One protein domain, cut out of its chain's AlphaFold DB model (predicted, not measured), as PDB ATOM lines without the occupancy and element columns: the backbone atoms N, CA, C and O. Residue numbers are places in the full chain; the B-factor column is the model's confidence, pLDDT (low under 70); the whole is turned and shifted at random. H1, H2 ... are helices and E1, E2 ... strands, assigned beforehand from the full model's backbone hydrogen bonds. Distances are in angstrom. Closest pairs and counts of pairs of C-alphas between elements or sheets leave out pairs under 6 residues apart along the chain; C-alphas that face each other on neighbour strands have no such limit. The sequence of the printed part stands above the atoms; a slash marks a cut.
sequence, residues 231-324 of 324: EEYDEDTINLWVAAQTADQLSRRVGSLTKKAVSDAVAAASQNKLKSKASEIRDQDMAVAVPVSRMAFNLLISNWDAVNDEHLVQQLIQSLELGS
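This is residues 231 to 324 of the 324 residues of an uncharacterized protein of Gammaproteobacteria bacterium (UniProt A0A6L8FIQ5). A ribbon of two antiparallel strands, E1 and E2, runs along one side of a cluster of four helices, with H4 nearest the middle of the whole. H1 and H4 run side by side, H2 and H3 make a second side-by-side pair near the strand end at residue 293, and the link from H2 to E2, residues 270 to 287, swings in a wide loop round the outside. The printed part has 94 residues, with two named strands and four named helices in the order E1, H1, H2, E2, H3, H4; the sheet's order is E1 - E2, and the class is mixed, helices and strands. The whole is compact, with a radius of gyration of the C-alphas of 12.0 A, and rounded, spanning 32 by 31 by 25 A.

Start at residues 231 to 232, which pair antiparallel with residues 238 to 239 of E1, the strand of residues 237 to 242. Its neighbour is E2, residues 288 to 293, antiparallel at 147 degrees; look for N 240 and O 290, 2.9 A apart, and N 290 and O 240, 2.8 A apart, both within hydrogen-bond range. After E1 comes H1, residues 244 to 254; its closest C-alpha pair with E2 is Ala 244 and Val 288, 5.7 A apart. Next is H2, residues 259 to 269, which only just touches H1, with 3 pairs of C-alphas within 8 A, the closest being Val 254 and Ala 261 at 6.3 A. Their lines are about perpendicular at 72 degrees, only just past a steep tilt. Between H2 and E2 look at Lys 259 and Val 292, whose C-alphas are their closest, 4.8 A apart. H3, residues 294 to 303, touches H2 at a shallow tilt of 29 degrees, the same way, and the closest C-alphas are those of Ser 263 and Ala 296, 5.3 A apart. H4, residues 309 to 321, touches H1 at a shallow tilt of 33 degrees, only just short of steep, the same way; find their closest C-alphas at Leu 250 and Ile 317, 6.0 A apart. With residues 316 to 320 alone H4 touches H2, at a steep tilt of 61 degrees, the closest C-alphas being those of Ala 269 and Ser 319, 5.7 A apart. With residues 312 to 316 alone it only just touches H3, with 3 pairs of C-alphas within 8 A, the closest being Leu 300 and Leu 312 at 7.1 A; these two are about perpendicular at 79 degrees. Towards E1, the closest C-alphas are those of Val 242 and Glu 310, 4.9 A apart. H1 and H3 are apart, as are E2 and H4. In H1, H2, H3 and H4 every O i to N i+4 pair is within hydrogen-bond range.

Find C-alpha 237 at (-45.192, 18.047, 37.179); from there E1 runs 15.6 A to C-alpha 242. H1, from 244 to 254, measures 15.2 A, and H2, from 259 to 269, measures 15.3 A. Pick up E2 at C-alpha 288, at (-44.109, 11.567, 50.454), and go 16.4 A to C-alpha 293. H3, from 294 to 303, is 14.3 A long. H4, from 309, is 18.8 A long and ends at C-alpha 321, at (-41.287, -6.707, 39.310).

The two C-alphas farthest apart are those of Gln 271 and Gln 284, 33.5 A. The printed part has no cut and ends at Ser 324, the chain's last residue. The link from H2 to E2 is long, with 18 residues; the other links are tight. The mean pLDDT of the printed part is 87.4, and residues 272 to 285 and 322 to 324 are under 70.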
ATOM      1  N   GLU A 231     -51.629  16.016  42.654       96.31
ATOM      2  CA  GLU A 231     -51.455  17.453  42.835       96.31
ATOM      3  C   GLU A 231     -50.685  18.037  41.655       96.31
ATOM      4  O   GLU A 231     -49.613  17.559  41.305       96.31
ATOM      5  N   GLU A 232     -51.229  19.086  41.049       95.00
ATOM      6  CA  GLU A 232     -50.526  19.835  40.008       95.00
ATOM      7  C   GLU A 232     -49.531  20.781  40.680       95.00
ATOM      8  O   GLU A 232     -49.943  21.736  41.335       95.00
ATOM      9  N   TYR A 233     -48.238  20.479  40.556       93.56
ATOM     10  CA  TYR A 233     -47.169  21.305  41.121       93.56
ATOM     11  C   TYR A 233     -46.767  22.425  40.157       93.56
ATOM     12  O   TYR A 233     -46.621  23.576  40.560       93.56
ATOM     13  N   ASP A 234     -46.635  22.087  38.873       95.19
ATOM     14  CA  ASP A 234     -46.381  23.024  37.779       95.19
ATOM     15  C   ASP A 234     -47.046  22.525  36.475       95.19
ATOM     16  O   ASP A 234     -47.860  21.594  36.486       95.19
ATOM     17  N   GLU A 235     -46.737  23.154  35.336       94.31
ATOM     18  CA  GLU A 235     -47.324  22.802  34.035       94.31
ATOM     19  C   GLU A 235     -47.086  21.336  33.631       94.31
ATOM     20  O   GLU A 235     -47.980  20.711  33.053       94.31
ATOM     21  N   ASP A 236     -45.936  20.755  33.971       97.06
ATOM     22  CA  ASP A 236     -45.540  19.399  33.576       97.06
ATOM     23  C   ASP A 236     -45.410  18.429  34.760       97.06
ATOM     24  O   ASP A 236     -45.312  17.225  34.549       97.06
ATOM     25  N   THR A 237     -45.427  18.895  36.005       97.75
ATOM     26  CA  THR A 237     -45.192  18.047  37.179       97.75
ATOM     27  C   THR A 237     -46.481  17.775  37.950       97.75
ATOM     28  O   THR A 237     -47.143  18.692  38.442       97.75
ATOM     29  N   ILE A 238     -46.797  16.489  38.112       98.06
ATOM     30  CA  ILE A 238     -47.833  15.993  39.018       98.06
ATOM     31  C   ILE A 238     -47.156  15.308  40.204       98.06
ATOM     32  O   ILE A 238     -46.338  14.410  40.011       98.06
ATOM     33  N   ASN A 239     -47.515  15.699  41.424       97.81
ATOM     34  CA  ASN A 239     -47.105  15.002  42.637       97.81
ATOM     35  C   ASN A 239     -48.150  13.949  43.002       97.81
ATOM     36  O   ASN A 239     -49.318  14.270  43.246       97.81
ATOM     37  N   LEU A 240     -47.701  12.697  43.050       97.44
ATOM     38  CA  LEU A 240     -48.444  11.585  43.629       97.44
ATOM     39  C   LEU A 240     -48.104  11.498  45.112       97.44
ATOM     40  O   LEU A 240     -46.928  11.416  45.461       97.44
ATOM     41  N   TRP A 241     -49.105  11.522  45.982       95.94
ATOM     42  CA  TRP A 241     -48.877  11.437  47.422       95.94
ATOM     43  C   TRP A 241     -49.053  10.003  47.912       95.94
ATOM     44  O   TRP A 241     -50.141   9.434  47.817       95.94
ATOM     45  N   VAL A 242     -47.977   9.423  48.441       94.88
ATOM     46  CA  VAL A 242     -47.933   8.016  48.871       94.88
ATOM     47  C   VAL A 242     -47.337   7.878  50.264       94.88
ATOM     48  O   VAL A 242     -46.627   8.764  50.740       94.88
ATOM     49  N   ALA A 243     -47.596   6.757  50.925       92.44
ATOM     50  CA  ALA A 243     -46.971   6.444  52.200       92.44
ATOM     51  C   ALA A 243     -45.443   6.334  52.061       92.44
ATOM     52  O   ALA A 243     -44.924   5.872  51.039       92.44
ATOM     53  N   ALA A 244     -44.711   6.701  53.117       90.88
ATOM     54  CA  ALA A 244     -43.247   6.657  53.131       90.88
ATOM     55  C   ALA A 244     -42.688   5.267  52.772       90.88
ATOM     56  O   ALA A 244     -41.720   5.157  52.019       90.88
ATOM     57  N   GLN A 245     -43.344   4.198  53.235       91.19
ATOM     58  CA  GLN A 245     -42.973   2.821  52.906       91.19
ATOM     59  C   GLN A 245     -43.084   2.527  51.400       91.19
ATOM     60  O   GLN A 245     -42.197   1.891  50.831       91.19
ATOM     61  N   THR A 246     -44.148   2.991  50.745       93.50
ATOM     62  CA  THR A 246     -44.353   2.819  49.300       93.50
ATOM     63  C   THR A 246     -43.341   3.638  48.505       93.50
ATOM     64  O   THR A 246     -42.769   3.141  47.534       93.50
ATOM     65  N   ALA A 247     -43.051   4.863  48.947       94.75
ATOM     66  CA  ALA A 247     -42.011   5.695  48.352       94.75
ATOM     67  C   ALA A 247     -40.625   5.025  48.431       94.75
ATOM     68  O   ALA A 247     -39.906   4.993  47.433       94.75
ATOM     69  N   ASP A 248     -40.261   4.440  49.577       93.56
ATOM     70  CA  ASP A 248     -39.001   3.704  49.744       93.56
ATOM     71  C   ASP A 248     -38.934   2.473  48.825       93.56
ATOM     72  O   ASP A 248     -37.936   2.267  48.130       93.56
ATOM     73  N   GLN A 249     -40.016   1.692  48.738       94.12
ATOM     74  CA  GLN A 249     -40.091   0.557  47.813       94.12
ATOM     75  C   GLN A 249     -39.906   0.991  46.358       94.12
ATOM     76  O   GLN A 249     -39.096   0.395  45.646       94.12
ATOM     77  N   LEU A 250     -40.604   2.044  45.924       95.81
ATOM     78  CA  LEU A 250     -40.439   2.592  44.581       95.81
ATOM     79  C   LEU A 250     -38.992   3.041  44.357       95.81
ATOM     80  O   LEU A 250     -38.379   2.641  43.370       95.81
ATOM     81  N   SER A 251     -38.421   3.802  45.296       96.12
ATOM     82  CA  SER A 251     -37.049   4.317  45.221       96.12
ATOM     83  C   SER A 251     -36.023   3.198  45.033       96.12
ATOM     84  O   SER A 251     -35.164   3.292  44.160       96.12
ATOM     85  N   ARG A 252     -36.152   2.086  45.769       95.06
ATOM     86  CA  ARG A 252     -35.274   0.912  45.616       95.06
ATOM     87  C   ARG A 252     -35.368   0.264  44.234       95.06
ATOM     88  O   ARG A 252     -34.390  -0.318  43.778       95.06
ATOM     89  N   ARG A 253     -36.527   0.350  43.573       92.62
ATOM     90  CA  ARG A 253     -36.753  -0.213  42.233       92.62
ATOM     91  C   ARG A 253     -36.262   0.702  41.118       92.62
ATOM     92  O   ARG A 253     -35.673   0.215  40.160       92.62
ATOM     93  N   VAL A 254     -36.493   2.009  41.236       94.69
ATOM     94  CA  VAL A 254     -36.174   2.987  40.176       94.69
ATOM     95  C   VAL A 254     -34.864   3.749  40.417       94.69
ATOM     96  O   VAL A 254     -34.458   4.578  39.606       94.69
ATOM     97  N   GLY A 255     -34.202   3.507  41.549       93.81
ATOM     98  CA  GLY A 255     -32.942   4.125  41.971       93.81
ATOM     99  C   GLY A 255     -33.080   5.524  42.586       93.81
ATOM    100  O   GLY A 255     -32.283   5.886  43.447       93.81
ATOM    101  N   SER A 256     -34.066   6.327  42.170       95.31
ATOM    102  CA  SER A 256     -34.359   7.637  42.773       95.31
ATOM    103  C   SER A 256     -35.809   8.071  42.547       95.31
ATOM    104  O   SER A 256     -36.386   7.778  41.503       95.31
ATOM    105  N   LEU A 257     -36.372   8.865  43.459       96.81
ATOM    106  CA  LEU A 257     -37.710   9.463  43.308       96.81
ATOM    107  C   LEU A 257     -37.697  10.788  42.525       96.81
ATOM    108  O   LEU A 257     -38.512  11.676  42.761       96.81
ATOM    109  N   THR A 258     -36.749  10.962  41.603       97.38
ATOM    110  CA  THR A 258     -36.721  12.151  40.741       97.38
ATOM    111  C   THR A 258     -37.795  12.055  39.658       97.38
ATOM    112  O   THR A 258     -38.077  10.962  39.163       97.38
ATOM    113  N   LYS A 259     -38.332  13.206  39.212       97.75
ATOM    114  CA  LYS A 259     -39.360  13.259  38.151       97.75
ATOM    115  C   LYS A 259     -38.993  12.402  36.943       97.75
ATOM    116  O   LYS A 259     -39.829  11.665  36.423       97.75
ATOM    117  N   LYS A 260     -37.734  12.502  36.505       97.50
ATOM    118  CA  LYS A 260     -37.205  11.757  35.362       97.50
ATOM    119  C   LYS A 260     -37.204  10.250  35.627       97.50
ATOM    120  O   LYS A 260     -37.801   9.519  34.850       97.50
ATOM    121  N   ALA A 261     -36.581   9.799  36.717       97.06
ATOM    122  CA  ALA A 261     -36.449   8.372  37.009       97.06
ATOM    123  C   ALA A 261     -37.813   7.679  37.137       97.06
ATOM    124  O   ALA A 261     -38.025   6.622  36.547       97.06
ATOM    125  N   VAL A 262     -38.764   8.307  37.835       97.00
ATOM    126  CA  VAL A 262     -40.111   7.745  37.988       97.00
ATOM    127  C   VAL A 262     -40.877   7.780  36.663       97.00
ATOM    128  O   VAL A 262     -41.515   6.793  36.309       97.00
ATOM    129  N   SER A 263     -40.787   8.864  35.882       97.19
ATOM    130  CA  SER A 263     -41.461   8.945  34.573       97.19
ATOM    131  C   SER A 263     -40.931   7.916  33.571       97.19
ATOM    132  O   SER A 263     -41.724   7.300  32.859       97.19
ATOM    133  N   ASP A 264     -39.613   7.702  33.538       95.38
ATOM    134  CA  ASP A 264     -38.970   6.689  32.694       95.38
ATOM    135  C   ASP A 264     -39.447   5.279  33.098       95.38
ATOM    136  O   ASP A 264     -39.802   4.466  32.241       95.38
ATOM    137  N   ALA A 265     -39.547   5.011  34.406       94.31
ATOM    138  CA  ALA A 265     -40.061   3.748  34.930       94.31
ATOM    139  C   ALA A 265     -41.538   3.515  34.571       94.31
ATOM    140  O   ALA A 265     -41.904   2.415  34.164       94.31
ATOM    141  N   VAL A 266     -42.381   4.550  34.655       94.44
ATOM    142  CA  VAL A 266     -43.786   4.487  34.220       94.44
ATOM    143  C   VAL A 266     -43.888   4.150  32.734       94.44
ATOM    144  O   VAL A 266     -44.680   3.288  32.351       94.44
ATOM    145  N   ALA A 267     -43.088   4.805  31.890       92.12
ATOM    146  CA  ALA A 267     -43.091   4.548  30.454       92.12
ATOM    147  C   ALA A 267     -42.710   3.091  30.142       92.12
ATOM    148  O   ALA A 267     -43.395   2.442  29.350       92.12
ATOM    149  N   ALA A 268     -41.686   2.553  30.814       88.94
ATOM    150  CA  ALA A 268     -41.285   1.153  30.676       88.94
ATOM    151  C   ALA A 268     -42.379   0.178  31.154       88.94
ATOM    152  O   ALA A 268     -42.714  -0.776  30.454       88.94
ATOM    153  N   ALA A 269     -42.985   0.455  32.308       88.25
ATOM    154  CA  ALA A 269     -44.048  -0.354  32.901       88.25
ATOM    155  C   ALA A 269     -45.352  -0.367  32.089       88.25
ATOM    156  O   ALA A 269     -46.064  -1.370  32.084       88.25
ATOM    157  N   SER A 270     -45.669   0.724  31.381       82.00
ATOM    158  CA  SER A 270     -46.934   0.890  30.646       82.00
ATOM    159  C   SER A 270     -47.175  -0.149  29.537       82.00
ATOM    160  O   SER A 270     -48.299  -0.289  29.055       82.00
ATOM    161  N   GLN A 271     -46.151  -0.920  29.160       74.94
ATOM    162  CA  GLN A 271     -46.272  -2.037  28.219       74.94
ATOM    163  C   GLN A 271     -46.933  -3.283  28.843       74.94
ATOM    164  O   GLN A 271     -47.423  -4.143  28.112       74.94
ATOM    165  N   ASN A 272     -47.016  -3.360  30.176       68.62
ATOM    166  CA  ASN A 272     -47.524  -4.509  30.922       68.62
ATOM    167  C   ASN A 272     -48.812  -4.144  31.684       68.62
ATOM    168  O   ASN A 272     -48.774  -3.557  32.766       68.62
ATOM    169  N   LYS A 273     -49.984  -4.514  31.146       61.06
ATOM    170  CA  LYS A 273     -51.262  -4.324  31.856       61.06
ATOM    171  C   LYS A 273     -51.428  -5.358  32.963       61.06
ATOM    172  O   LYS A 273     -51.480  -6.556  32.693       61.06
ATOM    173  N   LEU A 274     -51.609  -4.889  34.195       62.78
ATOM    174  CA  LEU A 274     -51.874  -5.734  35.358       62.78
ATOM    175  C   LEU A 274     -53.109  -5.255  36.112       62.78
ATOM    176  O   LEU A 274     -53.402  -4.065  36.177       62.78
ATOM    177  N   LYS A 275     -53.813  -6.212  36.717       55.53
ATOM    178  CA  LYS A 275     -54.770  -5.960  37.792       55.53
ATOM    179  C   LYS A 275     -54.166  -6.521  39.063       55.53
ATOM    180  O   LYS A 275     -53.967  -7.733  39.144       55.53
ATOM    181  N   SER A 276     -53.898  -5.667  40.037       56.38
ATOM    182  CA  SER A 276     -53.446  -6.112  41.345       56.38
ATOM    183  C   SER A 276     -54.445  -5.796  42.439       56.38
ATOM    184  O   SER A 276     -55.358  -4.985  42.273       56.38
ATOM    185  N   LYS A 277     -54.283  -6.498  43.560       55.34
ATOM    186  CA  LYS A 277     -54.950  -6.151  44.806       55.34
ATOM    187  C   LYS A 277     -54.076  -5.153  45.557       55.34
ATOM    188  O   LYS A 277     -52.884  -5.392  45.736       55.34
ATOM    189  N   ALA A 278     -54.718  -4.083  46.006       60.88
ATOM    190  CA  ALA A 278     -54.223  -3.154  47.007       60.88
ATOM    191  C   ALA A 278     -53.603  -3.887  48.210       60.88
ATOM    192  O   ALA A 278     -54.226  -4.808  48.747       60.88
ATOM    193  N   SER A 279     -52.414  -3.466  48.648       65.00
ATOM    194  CA  SER A 279     -51.842  -3.900  49.929       65.00
ATOM    195  C   SER A 279     -52.257  -2.958  51.057       65.00
ATOM    196  O   SER A 279     -52.365  -1.749  50.852       65.00
ATOM    197  N   GLU A 280     -52.469  -3.510  52.254       63.44
ATOM    198  CA  GLU A 280     -52.726  -2.716  53.458       63.44
ATOM    199  C   GLU A 280     -51.483  -1.921  53.865       63.44
ATOM    200  O   GLU A 280     -50.365  -2.441  53.853       63.44
ATOM    201  N   ILE A 281     -51.692  -0.666  54.265       67.12
ATOM    202  CA  ILE A 281     -50.635   0.224  54.747       67.12
ATOM    203  C   ILE A 281     -50.990   0.705  56.137       67.12
ATOM    204  O   ILE A 281     -52.145   1.016  56.429       67.12
ATOM    205  N   ARG A 282     -49.972   0.787  56.993       61.34
ATOM    206  CA  ARG A 282     -50.108   1.384  58.315       61.34
ATOM    207  C   ARG A 282     -50.051   2.901  58.215       61.34
ATOM    208  O   ARG A 282     -49.129   3.468  57.642       61.34
ATOM    209  N   ASP A 283     -51.026   3.534  58.840       60.97
ATOM    210  CA  ASP A 283     -51.171   4.979  58.987       60.97
ATOM    211  C   ASP A 283     -50.193   5.546  60.035       60.97
ATOM    212  O   ASP A 283     -50.591   6.018  61.098       60.97
ATOM    213  N   GLN A 284     -48.889   5.377  59.802       56.41
ATOM    214  CA  GLN A 284     -47.865   5.714  60.800       56.41
ATOM    215  C   GLN A 284     -46.950   6.879  60.403       56.41
ATOM    216  O   GLN A 284     -46.265   7.394  61.281       56.41
ATOM    217  N   ASP A 285     -47.009   7.373  59.160       66.75
ATOM    218  CA  ASP A 285     -46.054   8.363  58.644       66.75
ATOM    219  C   ASP A 285     -46.707   9.475  57.808       66.75
ATOM    220  O   ASP A 285     -47.803   9.317  57.272       66.75
ATOM    221  N   MET A 286     -46.002  10.601  57.654       85.00
ATOM    222  CA  MET A 286     -46.343  11.639  56.673       85.00
ATOM    223  C   MET A 286     -46.203  11.103  55.241       85.00
ATOM    224  O   MET A 286     -45.278  10.344  54.940       85.00
ATOM    225  N   ALA A 287     -47.089  11.533  54.339       92.38
ATOM    226  CA  ALA A 287     -46.982  11.158  52.936       92.38
ATOM    227  C   ALA A 287     -45.776  11.823  52.268       92.38
ATOM    228  O   ALA A 287     -45.405  12.959  52.577       92.38
ATOM    229  N   VAL A 288     -45.213  11.118  51.295       94.75
ATOM    230  CA  VAL A 288     -44.109  11.567  50.454       94.75
ATOM    231  C   VAL A 288     -44.657  11.907  49.073       94.75
ATOM    232  O   VAL A 288     -45.415  11.134  48.486       94.75
ATOM    233  N   ALA A 289     -44.259  13.065  48.549       96.69
ATOM    234  CA  ALA A 289     -44.554  13.447  47.176       96.69
ATOM    235  C   ALA A 289     -43.623  12.707  46.208       96.69
ATOM    236  O   ALA A 289     -42.399  12.809  46.301       96.69
ATOM    237  N   VAL A 290     -44.211  11.999  45.248       97.69
ATOM    238  CA  VAL A 290     -43.519  11.342  44.139       97.69
ATOM    239  C   VAL A 290     -43.825  12.126  42.860       97.69
ATOM    240  O   VAL A 290     -44.942  12.034  42.341       97.69
ATOM    241  N   PRO A 291     -42.872  12.922  42.345       97.94
ATOM    242  CA  PRO A 291     -43.093  13.724  41.152       97.94
ATOM    243  C   PRO A 291     -43.067  12.852  39.893       97.94
ATOM    244  O   PRO A 291     -42.157  12.047  39.690       97.94
ATOM    245  N   VAL A 292     -44.026  13.066  38.998       97.88
ATOM    246  CA  VAL A 292     -44.079  12.465  37.659       97.88
ATOM    247  C   VAL A 292     -44.395  13.529  36.615       97.88
ATOM    248  O   VAL A 292     -45.023  14.543  36.914       97.88
ATOM    249  N   SER A 293     -43.956  13.312  35.374       98.12
ATOM    250  CA  SER A 293     -44.388  14.158  34.257       98.12
ATOM    251  C   SER A 293     -45.886  13.988  34.003       98.12
ATOM    252  O   SER A 293     -46.450  12.916  34.244       98.12
ATOM    253  N   ARG A 294     -46.541  15.005  33.441       97.25
ATOM    254  CA  ARG A 294     -47.963  14.940  33.074       97.25
ATOM    255  C   ARG A 294     -48.235  13.809  32.084       97.25
ATOM    256  O   ARG A 294     -49.256  13.131  32.178       97.25
ATOM    257  N   MET A 295     -47.301  13.563  31.165       96.75
ATOM    258  CA  MET A 295     -47.377  12.438  30.235       96.75
ATOM    259  C   MET A 295     -47.339  11.090  30.969       96.75
ATOM    260  O   MET A 295     -48.191  10.241  30.712       96.75
ATOM    261  N   ALA A 296     -46.407  10.901  31.909       96.50
ATOM    262  CA  ALA A 296     -46.337   9.683  32.718       96.50
ATOM    263  C   ALA A 296     -47.589   9.508  33.592       96.50
ATOM    264  O   ALA A 296     -48.145   8.417  33.659       96.50
ATOM    265  N   PHE A 297     -48.098  10.584  34.194       96.69
ATOM    266  CA  PHE A 297     -49.357  10.544  34.935       96.69
ATOM    267  C   PHE A 297     -50.529  10.072  34.064       96.69
ATOM    268  O   PHE A 297     -51.281   9.185  34.464       96.69
ATOM    269  N   ASN A 298     -50.647  10.597  32.842       95.25
ATOM    270  CA  ASN A 298     -51.671  10.163  31.891       95.25
ATOM    271  C   ASN A 298     -51.520   8.679  31.513       95.25
ATOM    272  O   ASN A 298     -52.522   7.980  31.362       95.25
ATOM    273  N   LEU A 299     -50.286   8.175  31.385       93.56
ATOM    274  CA  LEU A 299     -50.032   6.744  31.183       93.56
ATOM    275  C   LEU A 299     -50.468   5.917  32.394       93.56
ATOM    276  O   LEU A 299     -51.078   4.868  32.204       93.56
ATOM    277  N   LEU A 300     -50.212   6.394  33.615       92.38
ATOM    278  CA  LEU A 300     -50.625   5.707  34.836       92.38
ATOM    279  C   LEU A 300     -52.149   5.530  34.889       92.38
ATOM    280  O   LEU A 300     -52.645   4.405  34.925       92.38
ATOM    281  N   ILE A 301     -52.899   6.631  34.809       92.31
ATOM    282  CA  ILE A 301     -54.365   6.603  34.956       92.31
ATOM    283  C   ILE A 301     -55.097   5.950  33.771       92.31
ATOM    284  O   ILE A 301     -56.276   5.626  33.884       92.31
ATOM    285  N   SER A 302     -54.436   5.782  32.618       90.06
ATOM    286  CA  SER A 302     -55.018   5.109  31.445       90.06
ATOM    287  C   SER A 302     -54.734   3.608  31.397       90.06
ATOM    288  O   SER A 302     -55.494   2.865  30.769       90.06
ATOM    289  N   ASN A 303     -53.661   3.146  32.048       86.75
ATOM    290  CA  ASN A 303     -53.284   1.732  32.056       86.75
ATOM    291  C   ASN A 303     -53.781   0.975  33.283       86.75
ATOM    292  O   ASN A 303     -54.029  -0.229  33.168       86.75
ATOM    293  N   TRP A 304     -53.966   1.659  34.412       87.12
ATOM    294  CA  TRP A 304     -54.364   1.019  35.656       87.12
ATOM    295  C   TRP A 304     -55.587   1.675  36.306       87.12
ATOM    296  O   TRP A 304     -55.739   2.893  36.321       87.12
ATOM    297  N   ASP A 305     -56.470   0.829  36.843       86.88
ATOM    298  CA  ASP A 305     -57.673   1.233  37.573       86.88
ATOM    299  C   ASP A 305     -57.335   1.312  39.069       86.88
ATOM    300  O   ASP A 305     -57.315   0.300  39.781       86.88
ATOM    301  N   ALA A 306     -56.969   2.513  39.518       87.56
ATOM    302  CA  ALA A 306     -56.548   2.794  40.885       87.56
ATOM    303  C   ALA A 306     -57.592   3.631  41.636       87.56
ATOM    304  O   ALA A 306     -58.302   4.448  41.052       87.56
ATOM    305  N   VAL A 307     -57.665   3.453  42.959       89.00
ATOM    306  CA  VAL A 307     -58.639   4.160  43.816       89.00
ATOM    307  C   VAL A 307     -58.067   5.440  44.432       89.00
ATOM    308  O   VAL A 307     -58.828   6.296  44.874       89.00
ATOM    309  N   ASN A 308     -56.739   5.562  44.472       91.88
ATOM    310  CA  ASN A 308     -55.962   6.708  44.941       91.88
ATOM    311  C   ASN A 308     -54.520   6.617  44.391       91.88
ATOM    312  O   ASN A 308     -54.143   5.603  43.795       91.88
ATOM    313  N   ASP A 309     -53.718   7.665  44.608       94.62
ATOM    314  CA  ASP A 309     -52.300   7.718  44.210       94.62
ATOM    315  C   ASP A 309     -51.483   6.549  44.790       94.62
ATOM    316  O   ASP A 309     -50.638   5.972  44.113       94.62
ATOM    317  N   GLU A 310     -51.772   6.164  46.033       94.38
ATOM    318  CA  GLU A 310     -51.128   5.044  46.716       94.38
ATOM    319  C   GLU A 310     -51.307   3.722  45.958       94.38
ATOM    320  O   GLU A 310     -50.332   3.062  45.596       94.38
ATOM    321  N   HIS A 311     -52.549   3.366  45.628       92.56
ATOM    322  CA  HIS A 311     -52.845   2.168  44.847       92.56
ATOM    323  C   HIS A 311     -52.199   2.225  43.452       92.56
ATOM    324  O   HIS A 311     -51.713   1.208  42.957       92.56
ATOM    325  N   LEU A 312     -52.140   3.414  42.844       93.38
ATOM    326  CA  LEU A 312     -51.516   3.627  41.539       93.38
ATOM    327  C   LEU A 312     -50.010   3.325  41.575       93.38
ATOM    328  O   LEU A 312     -49.484   2.648  40.690       93.38
ATOM    329  N   VAL A 313     -49.310   3.772  42.621       94.50
ATOM    330  CA  VAL A 313     -47.873   3.509  42.783       94.50
ATOM    331  C   VAL A 313     -47.599   2.058  43.176       94.50
ATOM    332  O   VAL A 313     -46.643   1.470  42.673       94.50
ATOM    333  N   GLN A 314     -48.450   1.428  43.988       92.88
ATOM    334  CA  GLN A 314     -48.346  -0.013  44.257       92.88
ATOM    335  C   GLN A 314     -48.457  -0.845  42.971       92.88
ATOM    336  O   GLN A 314     -47.682  -1.780  42.765       92.88
ATOM    337  N   GLN A 315     -49.387  -0.492  42.077       91.94
ATOM    338  CA  GLN A 315     -49.533  -1.137  40.767       91.94
ATOM    339  C   GLN A 315     -48.297  -0.926  39.881       91.94
ATOM    340  O   GLN A 315     -47.837  -1.879  39.247       91.94
ATOM    341  N   LEU A 316     -47.714   0.278  39.891       93.12
ATOM    342  CA  LEU A 316     -46.450   0.553  39.208       93.12
ATOM    343  C   LEU A 316     -45.320  -0.339  39.740       93.12
ATOM    344  O   LEU A 316     -44.664  -1.013  38.949       93.12
ATOM    345  N   ILE A 317     -45.114  -0.398  41.058       92.56
ATOM    346  CA  ILE A 317     -44.060  -1.225  41.674       92.56
ATOM    347  C   ILE A 317     -44.194  -2.684  41.228       92.56
ATOM    348  O   ILE A 317     -43.223  -3.276  40.764       92.56
ATOM    349  N   GLN A 318     -45.402  -3.244  41.283       89.25
ATOM    350  CA  GLN A 318     -45.642  -4.630  40.873       89.25
ATOM    351  C   GLN A 318     -45.418  -4.857  39.373       89.25
ATOM    352  O   GLN A 318     -44.922  -5.906  38.967       89.25
ATOM    353  N   SER A 319     -45.748  -3.879  38.528       88.06
ATOM    354  CA  SER A 319     -45.484  -3.986  37.088       88.06
ATOM    355  C   SER A 319     -43.988  -4.004  36.754       88.06
ATOM    356  O   SER A 319     -43.583  -4.676  35.806       88.06
ATOM    357  N   LEU A 320     -43.166  -3.328  37.565       87.81
ATOM    358  CA  LEU A 320     -41.709  -3.335  37.438       87.81
ATOM    359  C   LEU A 320     -41.092  -4.664  37.908       87.81
ATOM    360  O   LEU A 320     -40.039  -5.040  37.408       87.81
ATOM    361  N   GLU A 321     -41.742  -5.391  38.824       81.25
ATOM    362  CA  GLU A 321     -41.287  -6.707  39.310       81.25
ATOM    363  C   GLU A 321     -41.430  -7.829  38.284       81.25
ATOM    364  O   GLU A 321     -40.671  -8.790  38.312       81.25
ATOM    365  N   LEU A 322     -42.408  -7.722  37.390       64.12
ATOM    366  CA  LEU A 322     -42.701  -8.751  36.388       64.12
ATOM    367  C   LEU A 322     -41.944  -8.539  35.070       64.12
ATOM    368  O   LEU A 322     -41.931  -9.431  34.225       64.12
ATOM    369  N   GLY A 323     -41.347  -7.357  34.881       56.66
ATOM    370  CA  GLY A 323     -40.513  -7.026  33.722       56.66
ATOM    371  C   GLY A 323     -39.012  -7.263  33.925       56.66
ATOM    372  O   GLY A 323     -38.260  -7.115  32.961       56.66
ATOM    373  N   SER A 324     -38.583  -7.591  35.150       51.97
ATOM    374  CA  SER A 324     -37.204  -7.945  35.531       51.97
ATOM    375  C   SER A 324     -37.009  -9.453  35.605       51.97
ATOM    376  O   SER A 324     -35.973  -9.936  35.102       51.97
TER     377      SER A 324